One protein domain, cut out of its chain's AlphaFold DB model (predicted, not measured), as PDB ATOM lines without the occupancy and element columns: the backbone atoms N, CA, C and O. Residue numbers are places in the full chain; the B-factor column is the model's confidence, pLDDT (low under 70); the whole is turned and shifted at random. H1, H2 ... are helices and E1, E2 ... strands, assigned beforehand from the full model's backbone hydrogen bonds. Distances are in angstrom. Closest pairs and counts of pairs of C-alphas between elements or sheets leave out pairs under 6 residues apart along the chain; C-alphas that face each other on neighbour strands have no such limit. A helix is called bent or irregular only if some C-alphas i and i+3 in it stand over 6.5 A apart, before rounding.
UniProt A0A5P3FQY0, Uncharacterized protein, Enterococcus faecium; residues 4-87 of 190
ATOM      1  N   LYS A   4     182.042 170.523 210.491       91.98
ATOM      2  CA  LYS A   4     182.484 171.672 211.295       91.98
ATOM      3  C   LYS A   4     183.999 171.724 211.518       91.98
ATOM      4  O   LYS A   4     184.552 172.810 211.648       91.98
ATOM      5  N   ASP A   5     184.661 170.569 211.581       93.01
ATOM      6  CA  ASP A   5     186.102 170.491 211.814       93.01
ATOM      7  C   ASP A   5     186.845 170.930 210.544       93.01
ATOM      8  O   ASP A   5     187.727 171.779 210.615       93.01
ATOM      9  N   TYR A   6     186.390 170.477 209.368       95.09
ATOM     10  CA  TYR A   6     186.907 170.942 208.076       95.09
ATOM     11  C   TYR A   6     186.737 172.454 207.888       95.09
ATOM     12  O   TYR A   6     187.675 173.135 207.476       95.09
ATOM     13  N   ILE A   7     185.565 173.003 208.224       91.59
ATOM     14  CA  ILE A   7     185.317 174.451 208.120       91.59
ATOM     15  C   ILE A   7     186.282 175.228 209.026       91.59
ATOM     16  O   ILE A   7     186.884 176.206 208.589       91.59
ATOM     17  N   ARG A   8     186.494 174.768 210.267       90.92
ATOM     18  CA  ARG A   8     187.458 175.377 211.203       90.92
ATOM     19  C   ARG A   8     188.901 175.298 210.711       90.92
ATOM     20  O   ARG A   8     189.690 176.185 211.016       90.92
ATOM     21  N   GLU A   9     189.244 174.266 209.949       91.88
ATOM     22  CA  GLU A   9     190.558 174.122 209.316       91.88
ATOM     23  C   GLU A   9     190.733 174.959 208.036       91.88
ATOM     24  O   GLU A   9     191.820 174.939 207.443       91.88
ATOM     25  N   GLY A  10     189.696 175.691 207.614       89.78
ATOM     26  CA  GLY A  10     189.721 176.565 206.443       89.78
ATOM     27  C   GLY A  10     189.458 175.843 205.121       89.78
ATOM     28  O   GLY A  10     189.994 176.250 204.093       89.78
ATOM     29  N   TYR A  11     188.688 174.750 205.133       93.50
ATOM     30  CA  TYR A  11     188.252 174.096 203.899       93.50
ATOM     31  C   TYR A  11     187.102 174.850 203.225       93.50
ATOM     32  O   TYR A  11     186.067 175.121 203.833       93.50
ATOM     33  N   ASN A  12     187.267 175.075 201.927       91.60
ATOM     34  CA  ASN A  12     186.222 175.447 200.987       91.60
ATOM     35  C   ASN A  12     185.324 174.235 200.730       91.60
ATOM     36  O   ASN A  12     185.832 173.128 200.545       91.60
ATOM     37  N   VAL A  13     184.007 174.411 200.703       93.36
ATOM     38  CA  VAL A  13     183.057 173.289 200.672       93.36
ATOM     39  C   VAL A  13     182.292 173.251 199.352       93.36
ATOM     40  O   VAL A  13     181.671 174.234 198.980       93.36
ATOM     41  N   VAL A  14     182.264 172.108 198.666       92.53
ATOM     42  CA  VAL A  14     181.416 171.876 197.483       92.53
ATOM     43  C   VAL A  14     180.234 170.991 197.866       92.53
ATOM     44  O   VAL A  14     180.428 169.850 198.289       92.53
ATOM     45  N   THR A  15     179.008 171.502 197.727       91.80
ATOM     46  CA  THR A  15     177.791 170.792 198.156       91.80
ATOM     47  C   THR A  15     176.517 171.279 197.455       91.80
ATOM     48  O   THR A  15     176.531 172.191 196.631       91.80
ATOM     49  N   ALA A  16     175.385 170.658 197.789       87.10
ATOM     50  CA  ALA A  16     174.072 171.029 197.286       87.10
ATOM     51  C   ALA A  16     173.572 172.365 197.879       87.10
ATOM     52  O   ALA A  16     173.798 172.626 199.064       87.10
ATOM     53  N   PRO A  17     172.787 173.166 197.128       84.10
ATOM     54  CA  PRO A  17     172.316 174.483 197.576       84.10
ATOM     55  C   PRO A  17     171.602 174.506 198.936       84.10
ATOM     56  O   PRO A  17     171.811 175.419 199.729       84.10
ATOM     57  N   ASN A  18     170.796 173.485 199.241       83.25
ATOM     58  CA  ASN A  18     170.065 173.415 200.513       83.25
ATOM     59  C   ASN A  18     171.002 173.269 201.717       83.25
ATOM     60  O   ASN A  18     170.747 173.834 202.777       83.25
ATOM     61  N   LEU A  19     172.068 172.486 201.559       86.19
ATOM     62  CA  LEU A  19     173.059 172.287 202.607       86.19
ATOM     63  C   LEU A  19     174.010 173.484 202.678       86.19
ATOM     64  O   LEU A  19     174.352 173.912 203.775       86.19
ATOM     65  N   ALA A  20     174.358 174.077 201.534       87.63
ATOM     66  CA  ALA A  20     175.151 175.299 201.488       87.63
ATOM     67  C   ALA A  20     174.520 176.433 202.304       87.63
ATOM     68  O   ALA A  20     175.220 177.064 203.087       87.63
ATOM     69  N   TYR A  21     173.197 176.619 202.210       82.22
ATOM     70  CA  TYR A  21     172.484 177.609 203.021       82.22
ATOM     71  C   TYR A  21     172.652 177.369 204.523       82.22
ATOM     72  O   TYR A  21     173.022 178.286 205.246       82.22
ATOM     73  N   LYS A  22     172.428 176.134 204.992       86.37
ATOM     74  CA  LYS A  22     172.569 175.801 206.417       86.37
ATOM     75  C   LYS A  22     173.997 176.015 206.916       86.37
ATOM     76  O   LYS A  22     174.204 176.530 208.007       86.37
ATOM     77  N   ILE A  23     174.981 175.656 206.089       87.98
ATOM     78  CA  ILE A  23     176.392 175.889 206.403       87.98
ATOM     79  C   ILE A  23     176.673 177.385 206.504       87.98
ATOM     80  O   ILE A  23     177.323 177.798 207.450       87.98
ATOM     81  N   GLN A  24     176.190 178.194 205.565       87.37
ATOM     82  CA  GLN A  24     176.400 179.644 205.582       87.37
ATOM     83  C   GLN A  24     175.624 180.344 206.707       87.37
ATOM     84  O   GLN A  24     176.051 181.398 207.167       87.37
ATOM     85  N   GLU A  25     174.509 179.775 207.169       84.32
ATOM     86  CA  GLU A  25     173.773 180.263 208.339       84.32
ATOM     87  C   GLU A  25     174.593 180.085 209.626       84.32
ATOM     88  O   GLU A  25     174.747 181.038 210.390       84.32
ATOM     89  N   ASP A  26     175.189 178.906 209.828       86.62
ATOM     90  CA  ASP A  26     176.019 178.620 211.007       86.62
ATOM     91  C   ASP A  26     177.454 179.173 210.895       86.62
ATOM     92  O   ASP A  26     178.097 179.486 211.899       86.62
ATOM     93  N   TYR A  27     177.975 179.271 209.670       90.39
ATOM     94  CA  TYR A  27     179.349 179.652 209.339       90.39
ATOM     95  C   TYR A  27     179.350 180.673 208.186       90.39
ATOM     96  O   TYR A  27     179.716 180.334 207.058       90.39
ATOM     97  N   PRO A  28     178.994 181.945 208.441       84.50
ATOM     98  CA  PRO A  28     178.844 182.963 207.392       84.50
ATOM     99  C   PRO A  28     180.128 183.257 206.606       84.50
ATOM    100  O   PRO A  28     180.059 183.672 205.455       84.50
ATOM    101  N   ASN A  29     181.296 182.996 207.198       84.92
ATOM    102  CA  ASN A  29     182.598 183.188 206.549       84.92
ATOM    103  C   ASN A  29     183.075 181.953 205.761       84.92
ATOM    104  O   ASN A  29     184.161 181.979 205.185       84.92
ATOM    105  N   ALA A  30     182.326 180.846 205.776       86.39
ATOM    106  CA  ALA A  30     182.701 179.649 205.038       86.39
ATOM    107  C   ALA A  30     182.419 179.834 203.540       86.39
ATOM    108  O   ALA A  30     181.296 180.139 203.133       86.39
ATOM    109  N   LEU A  31     183.433 179.583 202.710       88.25
ATOM    110  CA  LEU A  31     183.274 179.574 201.260       88.25
ATOM    111  C   LEU A  31     182.626 178.258 200.830       88.25
ATOM    112  O   LEU A  31     183.228 177.185 200.932       88.25
ATOM    113  N   VAL A  32     181.381 178.350 200.359       90.47
ATOM    114  CA  VAL A  32     180.591 177.200 199.922       90.47
ATOM    115  C   VAL A  32     180.186 177.363 198.462       90.47
ATOM    116  O   VAL A  32     179.575 178.357 198.080       90.47
ATOM    117  N   PHE A  33     180.502 176.356 197.658       88.90
ATOM    118  CA  PHE A  33     180.285 176.314 196.222       88.90
ATOM    119  C   PHE A  33     179.202 175.289 195.890       88.90
ATOM    120  O   PHE A  33     179.189 174.171 196.413       88.90
ATOM    121  N   THR A  34     178.297 175.669 194.994       86.37
ATOM    122  CA  THR A  34     177.255 174.788 194.452       86.37
ATOM    123  C   THR A  34     177.417 174.675 192.942       86.37
ATOM    124  O   THR A  34     178.210 175.401 192.349       86.37
ATOM    125  N   ASP A  35     176.636 173.791 192.322       75.94
ATOM    126  CA  ASP A  35     176.499 173.570 190.872       75.94
ATOM    127  C   ASP A  35     176.662 174.796 189.945       75.94
ATOM    128  O   ASP A  35     177.123 174.628 188.821       75.94
ATOM    129  N   ARG A  36     176.309 176.008 190.386       70.47
ATOM    130  CA  ARG A  36     176.393 177.248 189.591       70.47
ATOM    131  C   ARG A  36     177.715 178.011 189.679       70.47
ATOM    132  O   ARG A  36     177.919 178.906 188.873       70.47
ATOM    133  N   ALA A  37     178.563 177.719 190.663       76.37
ATOM    134  CA  ALA A  37     179.764 178.504 190.973       76.37
ATOM    135  C   ALA A  37     181.037 177.644 191.055       76.37
ATOM    136  O   ALA A  37     182.038 178.069 191.626       76.37
ATOM    137  N   LEU A  38     181.007 176.422 190.513       77.85
ATOM    138  CA  LEU A  38     182.143 175.495 190.594       77.85
ATOM    139  C   LEU A  38     183.351 175.945 189.758       77.85
ATOM    140  O   LEU A  38     184.468 175.534 190.056       77.85
ATOM    141  N   ASP A  39     183.150 176.804 188.758       76.18
ATOM    142  CA  ASP A  39     184.238 177.326 187.921       76.18
ATOM    143  C   ASP A  39     185.093 178.383 188.646       76.18
ATOM    144  O   ASP A  39     186.209 178.676 188.226       76.18
ATOM    145  N   ALA A  40     184.601 178.922 189.768       77.31
ATOM    146  CA  ALA A  40     185.272 179.950 190.564       77.31
ATOM    147  C   ALA A  40     185.880 179.405 191.872       77.31
ATOM    148  O   ALA A  40     186.097 180.170 192.811       77.31
ATOM    149  N   ILE A  41     186.129 178.092 191.977       80.63
ATOM    150  CA  ILE A  41     186.727 177.505 193.186       80.63
ATOM    151  C   ILE A  41     188.163 178.045 193.355       80.63
ATOM    152  O   ILE A  41     189.020 177.757 192.517       80.63
ATOM    153  N   PRO A  42     188.466 178.782 194.439       80.26
ATOM    154  CA  PRO A  42     189.797 179.322 194.664       80.26
ATOM    155  C   PRO A  42     190.791 178.212 195.028       80.26
ATOM    156  O   PRO A  42     190.426 177.134 195.506       80.26
ATOM    157  N   ILE A  43     192.077 178.501 194.833       81.27
ATOM    158  CA  ILE A  43     193.181 177.642 195.273       81.27
ATOM    159  C   ILE A  43     193.233 177.644 196.806       81.27
ATOM    160  O   ILE A  43     193.350 178.697 197.430       81.27
ATOM    161  N   GLY A  44     193.160 176.469 197.429       86.91
ATOM    162  CA  GLY A  44     193.202 176.353 198.883       86.91
ATOM    163  C   GLY A  44     193.007 174.923 199.373       86.91
ATOM    164  O   GLY A  44     193.548 173.978 198.803       86.91
ATOM    165  N   LYS A  45     192.269 174.760 200.474       92.00
ATOM    166  CA  LYS A  45     191.822 173.449 200.957       92.00
ATOM    167  C   LYS A  45     190.395 173.215 200.476       92.00
ATOM    168  O   LYS A  45     189.549 174.073 200.693       92.00
ATOM    169  N   LEU A  46     190.111 172.075 199.855       93.39
ATOM    170  CA  LEU A  46     188.814 171.790 199.241       93.39
ATOM    171  C   LEU A  46     188.199 170.506 199.802       93.39
ATOM    172  O   LEU A  46     188.818 169.443 199.784       93.39
ATOM    173  N   LEU A  47     186.974 170.613 200.308       95.64
ATOM    174  CA  LEU A  47     186.145 169.509 200.769       95.64
ATOM    175  C   LEU A  47     184.969 169.362 199.808       95.64
ATOM    176  O   LEU A  47     184.167 170.279 199.652       95.64
ATOM    177  N   VAL A  48     184.840 168.194 199.195       93.88
ATOM    178  CA  VAL A  48     183.823 167.936 198.176       93.88
ATOM    179  C   VAL A  48     182.866 166.855 198.653       93.88
ATOM    180  O   VAL A  48     183.302 165.773 199.053       93.88
ATOM    181  N   ASP A  49     181.560 167.111 198.564       92.97
ATOM    182  CA  ASP A  49     180.573 166.045 198.711       92.97
ATOM    183  C   ASP A  49     180.740 165.023 197.581       92.97
ATOM    184  O   ASP A  49     180.781 165.373 196.400       92.97
ATOM    185  N   ARG A  50     180.794 163.739 197.931       90.60
ATOM    186  CA  ARG A  50     180.957 162.613 197.003       90.60
ATOM    187  C   ARG A  50     180.019 162.674 195.794       90.60
ATOM    188  O   ARG A  50     180.394 162.193 194.731       90.60
ATOM    189  N   PHE A  51     178.827 163.258 195.926       88.16
ATOM    190  CA  PHE A  51     177.920 163.465 194.792       88.16
ATOM    191  C   PHE A  51     178.538 164.321 193.665       88.16
ATOM    192  O   PHE A  51     178.314 164.045 192.489       88.16
ATOM    193  N   TYR A  52     179.365 165.311 194.007       88.84
ATOM    194  CA  TYR A  52     179.998 166.246 193.073       88.84
ATOM    195  C   TYR A  52     181.423 165.850 192.668       88.84
ATOM    196  O   TYR A  52     182.040 166.547 191.865       88.84
ATOM    197  N   SER A  53     181.962 164.730 193.163       88.26
ATOM    198  CA  SER A  53     183.371 164.365 192.937       88.26
ATOM    199  C   SER A  53     183.739 164.141 191.467       88.26
ATOM    200  O   SER A  53     184.906 164.253 191.109       88.26
ATOM    201  N   ASN A  54     182.751 163.805 190.631       88.58
ATOM    202  CA  ASN A  54     182.923 163.579 189.194       88.58
ATOM    203  C   ASN A  54     182.505 164.791 188.347       88.58
ATOM    204  O   ASN A  54     182.456 164.687 187.123       88.58
ATOM    205  N   ASN A  55     182.156 165.921 188.968       87.14
ATOM    206  CA  ASN A  55     181.806 167.123 188.224       87.14
ATOM    207  C   ASN A  55     183.053 167.653 187.471       87.14
ATOM    208  O   ASN A  55     184.111 167.772 188.095       87.14
ATOM    209  N   PRO A  56     182.957 167.991 186.169       85.25
ATOM    210  CA  PRO A  56     184.093 168.475 185.377       85.25
ATOM    211  C   PRO A  56     184.839 169.672 185.984       85.25
ATOM    212  O   PRO A  56     186.070 169.710 185.934       85.25
ATOM    213  N   ALA A  57     184.122 170.610 186.608       83.11
ATOM    214  CA  ALA A  57     184.726 171.770 187.260       83.11
ATOM    215  C   ALA A  57     185.529 171.360 188.509       83.11
ATOM    216  O   ALA A  57     186.665 171.787 188.700       83.11
ATOM    217  N   VAL A  58     184.999 170.426 189.309       86.82
ATOM    218  CA  VAL A  58     185.702 169.868 190.479       86.82
ATOM    219  C   VAL A  58     186.949 169.088 190.061       86.82
ATOM    220  O   VAL A  58     187.996 169.215 190.696       86.82
ATOM    221  N   LEU A  59     186.862 168.297 188.989       88.07
ATOM    222  CA  LEU A  59     188.006 167.553 188.455       88.07
ATOM    223  C   LEU A  59     189.112 168.491 187.960       88.07
ATOM    224  O   LEU A  59     190.285 168.219 188.210       88.07
ATOM    225  N   SER A  60     188.733 169.601 187.324       85.64
ATOM    226  CA  SER A  60     189.661 170.647 186.877       85.64
ATOM    227  C   SER A  60     190.311 171.385 188.051       85.64
ATOM    228  O   SER A  60     191.505 171.668 188.014       85.64
ATOM    229  N   ALA A  61     189.556 171.643 189.126       84.35
ATOM    230  CA  ALA A  61     190.054 172.343 190.308       84.35
ATOM    231  C   ALA A  61     190.939 171.465 191.212       84.35
ATOM    232  O   ALA A  61     191.843 171.982 191.864       84.35
ATOM    233  N   LYS A  62     190.702 170.146 191.260       87.00
ATOM    234  CA  LYS A  62     191.381 169.188 192.151       87.00
ATOM    235  C   LYS A  62     192.919 169.282 192.173       87.00
ATOM    236  O   LYS A  62     193.456 169.345 193.278       87.00
ATOM    237  N   PRO A  63     193.649 169.268 191.038       86.31
ATOM    238  CA  PRO A  63     195.116 169.316 191.055       86.31
ATOM    239  C   PRO A  63     195.686 170.658 191.533       86.31
ATOM    240  O   PRO A  63     196.866 170.722 191.857       86.31
ATOM    241  N   LEU A  64     194.870 171.715 191.586       84.73
ATOM    242  CA  LEU A  64     195.290 173.056 191.990       84.73
ATOM    243  C   LEU A  64     195.179 173.285 193.507       84.73
ATOM    244  O   LEU A  64     195.558 174.346 193.986       84.73
ATOM    245  N   GLN A  65     194.634 172.331 194.270       86.97
ATOM    246  CA  GLN A  65     194.355 172.505 195.699       86.97
ATOM    247  C   GLN A  65     195.542 172.099 196.583       86.97
ATOM    248  O   GLN A  65     196.158 171.056 196.379       86.97
ATOM    249  N   ASN A  66     195.789 172.874 197.641       86.47
ATOM    250  CA  ASN A  66     196.785 172.587 198.682       86.47
ATOM    251  C   ASN A  66     196.402 171.364 199.531       86.47
ATOM    252  O   ASN A  66     197.266 170.645 200.029       86.47
ATOM    253  N   ALA A  67     195.100 171.142 199.724       90.91
ATOM    254  CA  ALA A  67     194.563 169.940 200.348       90.91
ATOM    255  C   ALA A  67     193.203 169.607 199.736       90.91
ATOM    256  O   ALA A  67     192.419 170.503 199.431       90.91
ATOM    257  N   TYR A  68     192.902 168.321 199.587       92.41
ATOM    258  CA  TYR A  68     191.676 167.871 198.939       92.41
ATOM    259  C   TYR A  68     191.088 166.669 199.677       92.41
ATOM    260  O   TYR A  68     191.779 165.674 199.895       92.41
ATOM    261  N   ALA A  69     189.812 166.751 200.042       93.97
ATOM    262  CA  ALA A  69     189.076 165.682 200.705       93.97
ATOM    263  C   ALA A  69     187.734 165.443 200.005       93.97
ATOM    264  O   ALA A  69     187.053 166.385 199.601       93.97
ATOM    265  N   ILE A  70     187.346 164.173 199.880       94.32
ATOM    266  CA  ILE A  70     186.008 163.782 199.429       94.32
ATOM    267  C   ILE A  70     185.335 163.078 200.588       94.32
ATOM    268  O   ILE A  70     185.827 162.050 201.047       94.32
ATOM    269  N   GLU A  71     184.186 163.589 201.001       93.81
ATOM    270  CA  GLU A  71     183.375 162.977 202.046       93.81
ATOM    271  C   GLU A  71     181.944 162.802 201.562       93.81
ATOM    272  O   GLU A  71     181.469 163.515 200.681       93.81
ATOM    273  N   ARG A  72     181.226 161.830 202.123       92.05
ATOM    274  CA  ARG A  72     179.790 161.707 201.861       92.05
ATOM    275  C   ARG A  72     179.047 162.575 202.864       92.05
ATOM    276  O   ARG A  72     179.104 162.301 204.059       92.05
ATOM    277  N   PHE A  73     178.313 163.576 202.390       91.31
ATOM    278  CA  PHE A  73     177.661 164.547 203.270       91.31
ATOM    279  C   PHE A  73     176.356 163.995 203.866       91.31
ATOM    280  O   PHE A  73     175.249 164.417 203.545       91.31
ATOM    281  N   THR A  74     176.486 163.000 204.742       87.90
ATOM    282  CA  THR A  74     175.374 162.430 205.509       87.90
ATOM    283  C   THR A  74     174.955 163.364 206.646       87.90
ATOM    284  O   THR A  74     175.748 164.189 207.094       87.90
ATOM    285  N   CYS A  75     173.734 163.204 207.172       85.48
ATOM    286  CA  CYS A  75     173.273 163.967 208.345       85.48
ATOM    287  C   CYS A  75     174.230 163.816 209.537       85.48
ATOM    288  O   CYS A  75     174.499 164.768 210.256       85.48
ATOM    289  N   GLU A  76     174.798 162.620 209.718       88.64
ATOM    290  CA  GLU A  76     175.757 162.353 210.788       88.64
ATOM    291  C   GLU A  76     177.089 163.089 210.580       88.64
ATOM    292  O   GLU A  76     177.727 163.505 211.548       88.64
ATOM    293  N   PHE A  77     177.538 163.234 209.332       91.15
ATOM    294  CA  PHE A  77     178.765 163.954 208.993       91.15
ATOM    295  C   PHE A  77     178.587 165.470 209.110       91.15
ATOM    296  O   PHE A  77     179.449 166.159 209.664       91.15
ATOM    297  N   THR A  78     177.472 165.977 208.581       87.94
ATOM    298  CA  THR A  78     177.198 167.411 208.472       87.94
ATOM    299  C   THR A  78     176.623 168.001 209.756       87.94
ATOM    300  O   THR A  78     176.863 169.168 210.040       87.94
ATOM    301  N   GLY A  79     175.912 167.199 210.552       86.70
ATOM    302  CA  GLY A  79     175.165 167.649 211.726       86.70
ATOM    303  C   GLY A  79     173.772 168.198 211.402       86.70
ATOM    304  O   GLY A  79     173.052 168.574 212.322       86.70
ATOM    305  N   TYR A  80     173.365 168.226 210.129       82.12
ATOM    306  CA  TYR A  80     172.055 168.730 209.720       82.12
ATOM    307  C   TYR A  80     171.070 167.594 209.471       82.12
ATOM    308  O   TYR A  80     171.365 166.672 208.715       82.12
ATOM    309  N   GLU A  81     169.858 167.707 210.015       73.29
ATOM    310  CA  GLU A  81     168.756 166.824 209.630       73.29
ATOM    311  C   GLU A  81     168.372 167.038 208.155       73.29
ATOM    312  O   GLU A  81     168.340 168.177 207.655       73.29
ATOM    313  N   THR A  82     168.072 165.936 207.456       54.77
ATOM    314  CA  THR A  82     167.483 165.934 206.111       54.77
ATOM    315  C   THR A  82     166.166 166.693 206.141       54.77
ATOM    316  O   THR A  82     165.149 166.167 206.583       54.77
ATOM    317  N   VAL A  83     166.163 167.923 205.628       51.92
ATOM    318  CA  VAL A  83     164.907 168.598 205.300       51.92
ATOM    319  C   VAL A  83     164.493 168.073 203.937       51.92
ATOM    320  O   VAL A  83     165.245 168.197 202.966       51.92
ATOM    321  N   VAL A  84     163.316 167.453 203.887       46.57
ATOM    322  CA  VAL A  84     162.626 167.085 202.648       46.57
ATOM    323  C   VAL A  84     162.700 168.285 201.691       46.57
ATOM    324  O   VAL A  84     162.503 169.415 202.150       46.57
ATOM    325  N   PRO A  85     163.031 168.094 200.396       43.37
ATOM    326  CA  PRO A  85     163.124 169.198 199.447       43.37
ATOM    327  C   PRO A  85     161.864 170.054 199.547       43.37
ATOM    328  O   PRO A  85     160.757 169.533 199.431       43.37
ATOM    329  N   MET A  86     162.026 171.357 199.798       49.91
ATOM    330  CA  MET A  86     160.904 172.293 199.864       49.91
ATOM    331  C   MET A  86     160.287 172.464 198.469       49.91
ATOM    332  O   MET A  86     160.527 173.448 197.772       49.91
ATOM    333  N   THR A  87     159.486 171.494 198.041       41.31
ATOM    334  CA  THR A  87     158.593 171.598 196.892       41.31
ATOM    335  C   THR A  87     157.347 172.359 197.336       41.31
ATOM    336  O   THR A  87     156.410 171.777 197.870       41.31
TER     337      THR A  87
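AT A GLANCE: This is residues 4 to 87 of the 190 residues of an uncharacterized protein of Enterococcus faecium (UniProt A0A5P3FQY0). A small wall of three parallel strands, E1, E2 and E3, has the short helix H1 over one face and H3 over the opposite face, while H2 and H4 lie off the sheet, past the strands' last residues. The long link from H2 to E2 passes along the free edge of E1, where residues 32 to 33 pair in parallel with residues 13 to 14. The printed part has 84 residues, with four named helices and three named strands in the order H1 E1 H2 E2 H3 E3 H4; the class is mixed, helices and strands. It is compact, with a radius of gyration of the C-alphas of 12.1 A and spans of 34 by 27 by 20 A.

IN THESE COORDINATES: Find C-alpha 4 at (182.484, 171.672, 211.295), where H1, residues 4 to 8, begins. E1 follows at residues 11 to 14, then H2 at residues 17 to 26, 14.5 A long. Go on to C-alpha 45 at (191.822, 173.449, 200.957): there E2 begins, and it runs 13.7 A to residue 49. H3, residues 56 to 64, is 13.8 A long and only just irregular: C-alphas 60 and 63 are 7.0 A apart. E3, residues 67 to 71, spans 13.3 A, and H4, residues 75 to 78, ends at C-alpha 78, (177.198, 167.411, 208.472).

HOW THE PARTS SIT: Start at the sheet, in the order E1 E2 E3. Between E1 and E2, 31 degrees apart in direction, look at N 12 and O 45, 2.8 A apart and within hydrogen-bond range; between E2 and E3, at 16 degrees, look at N 48 and O 69, 2.9 A. H1 is on the sheet at a height of 9.0 A, only just over E1, on which 3 of its 5 C-alphas fall; its closest C-alphas to E2 are those of Tyr 6 and Leu 47, 7.5 A. On the opposite face, H3 lies over E2 and runs along the strands, at 25 degrees to E2 on the local plane; the closest C-alphas of H3 and E3 are those of Lys 62 and Tyr 68, 6.9 A. E1, H2 and E2 form a strand-helix-strand unit, two parallel neighbour strands with a helix between, with a left-handed crossover; that of E2, H3 and E3 is right-handed. H2 and H4 are apart. H1 has its O i to N i+4 pair within hydrogen-bond range, H2 has 5 of 6 and H3 3 of 5; H4 is too short for one.

THE WHOLE: The farthest C-alphas are those of Asn 66 and Thr 87, 38.2 A apart. The printed part has no cut, and the link from H2 to E2, 18 residues, is long. The mean pLDDT of the printed part is 84.5; look for values under 70 at residues 82 to 87.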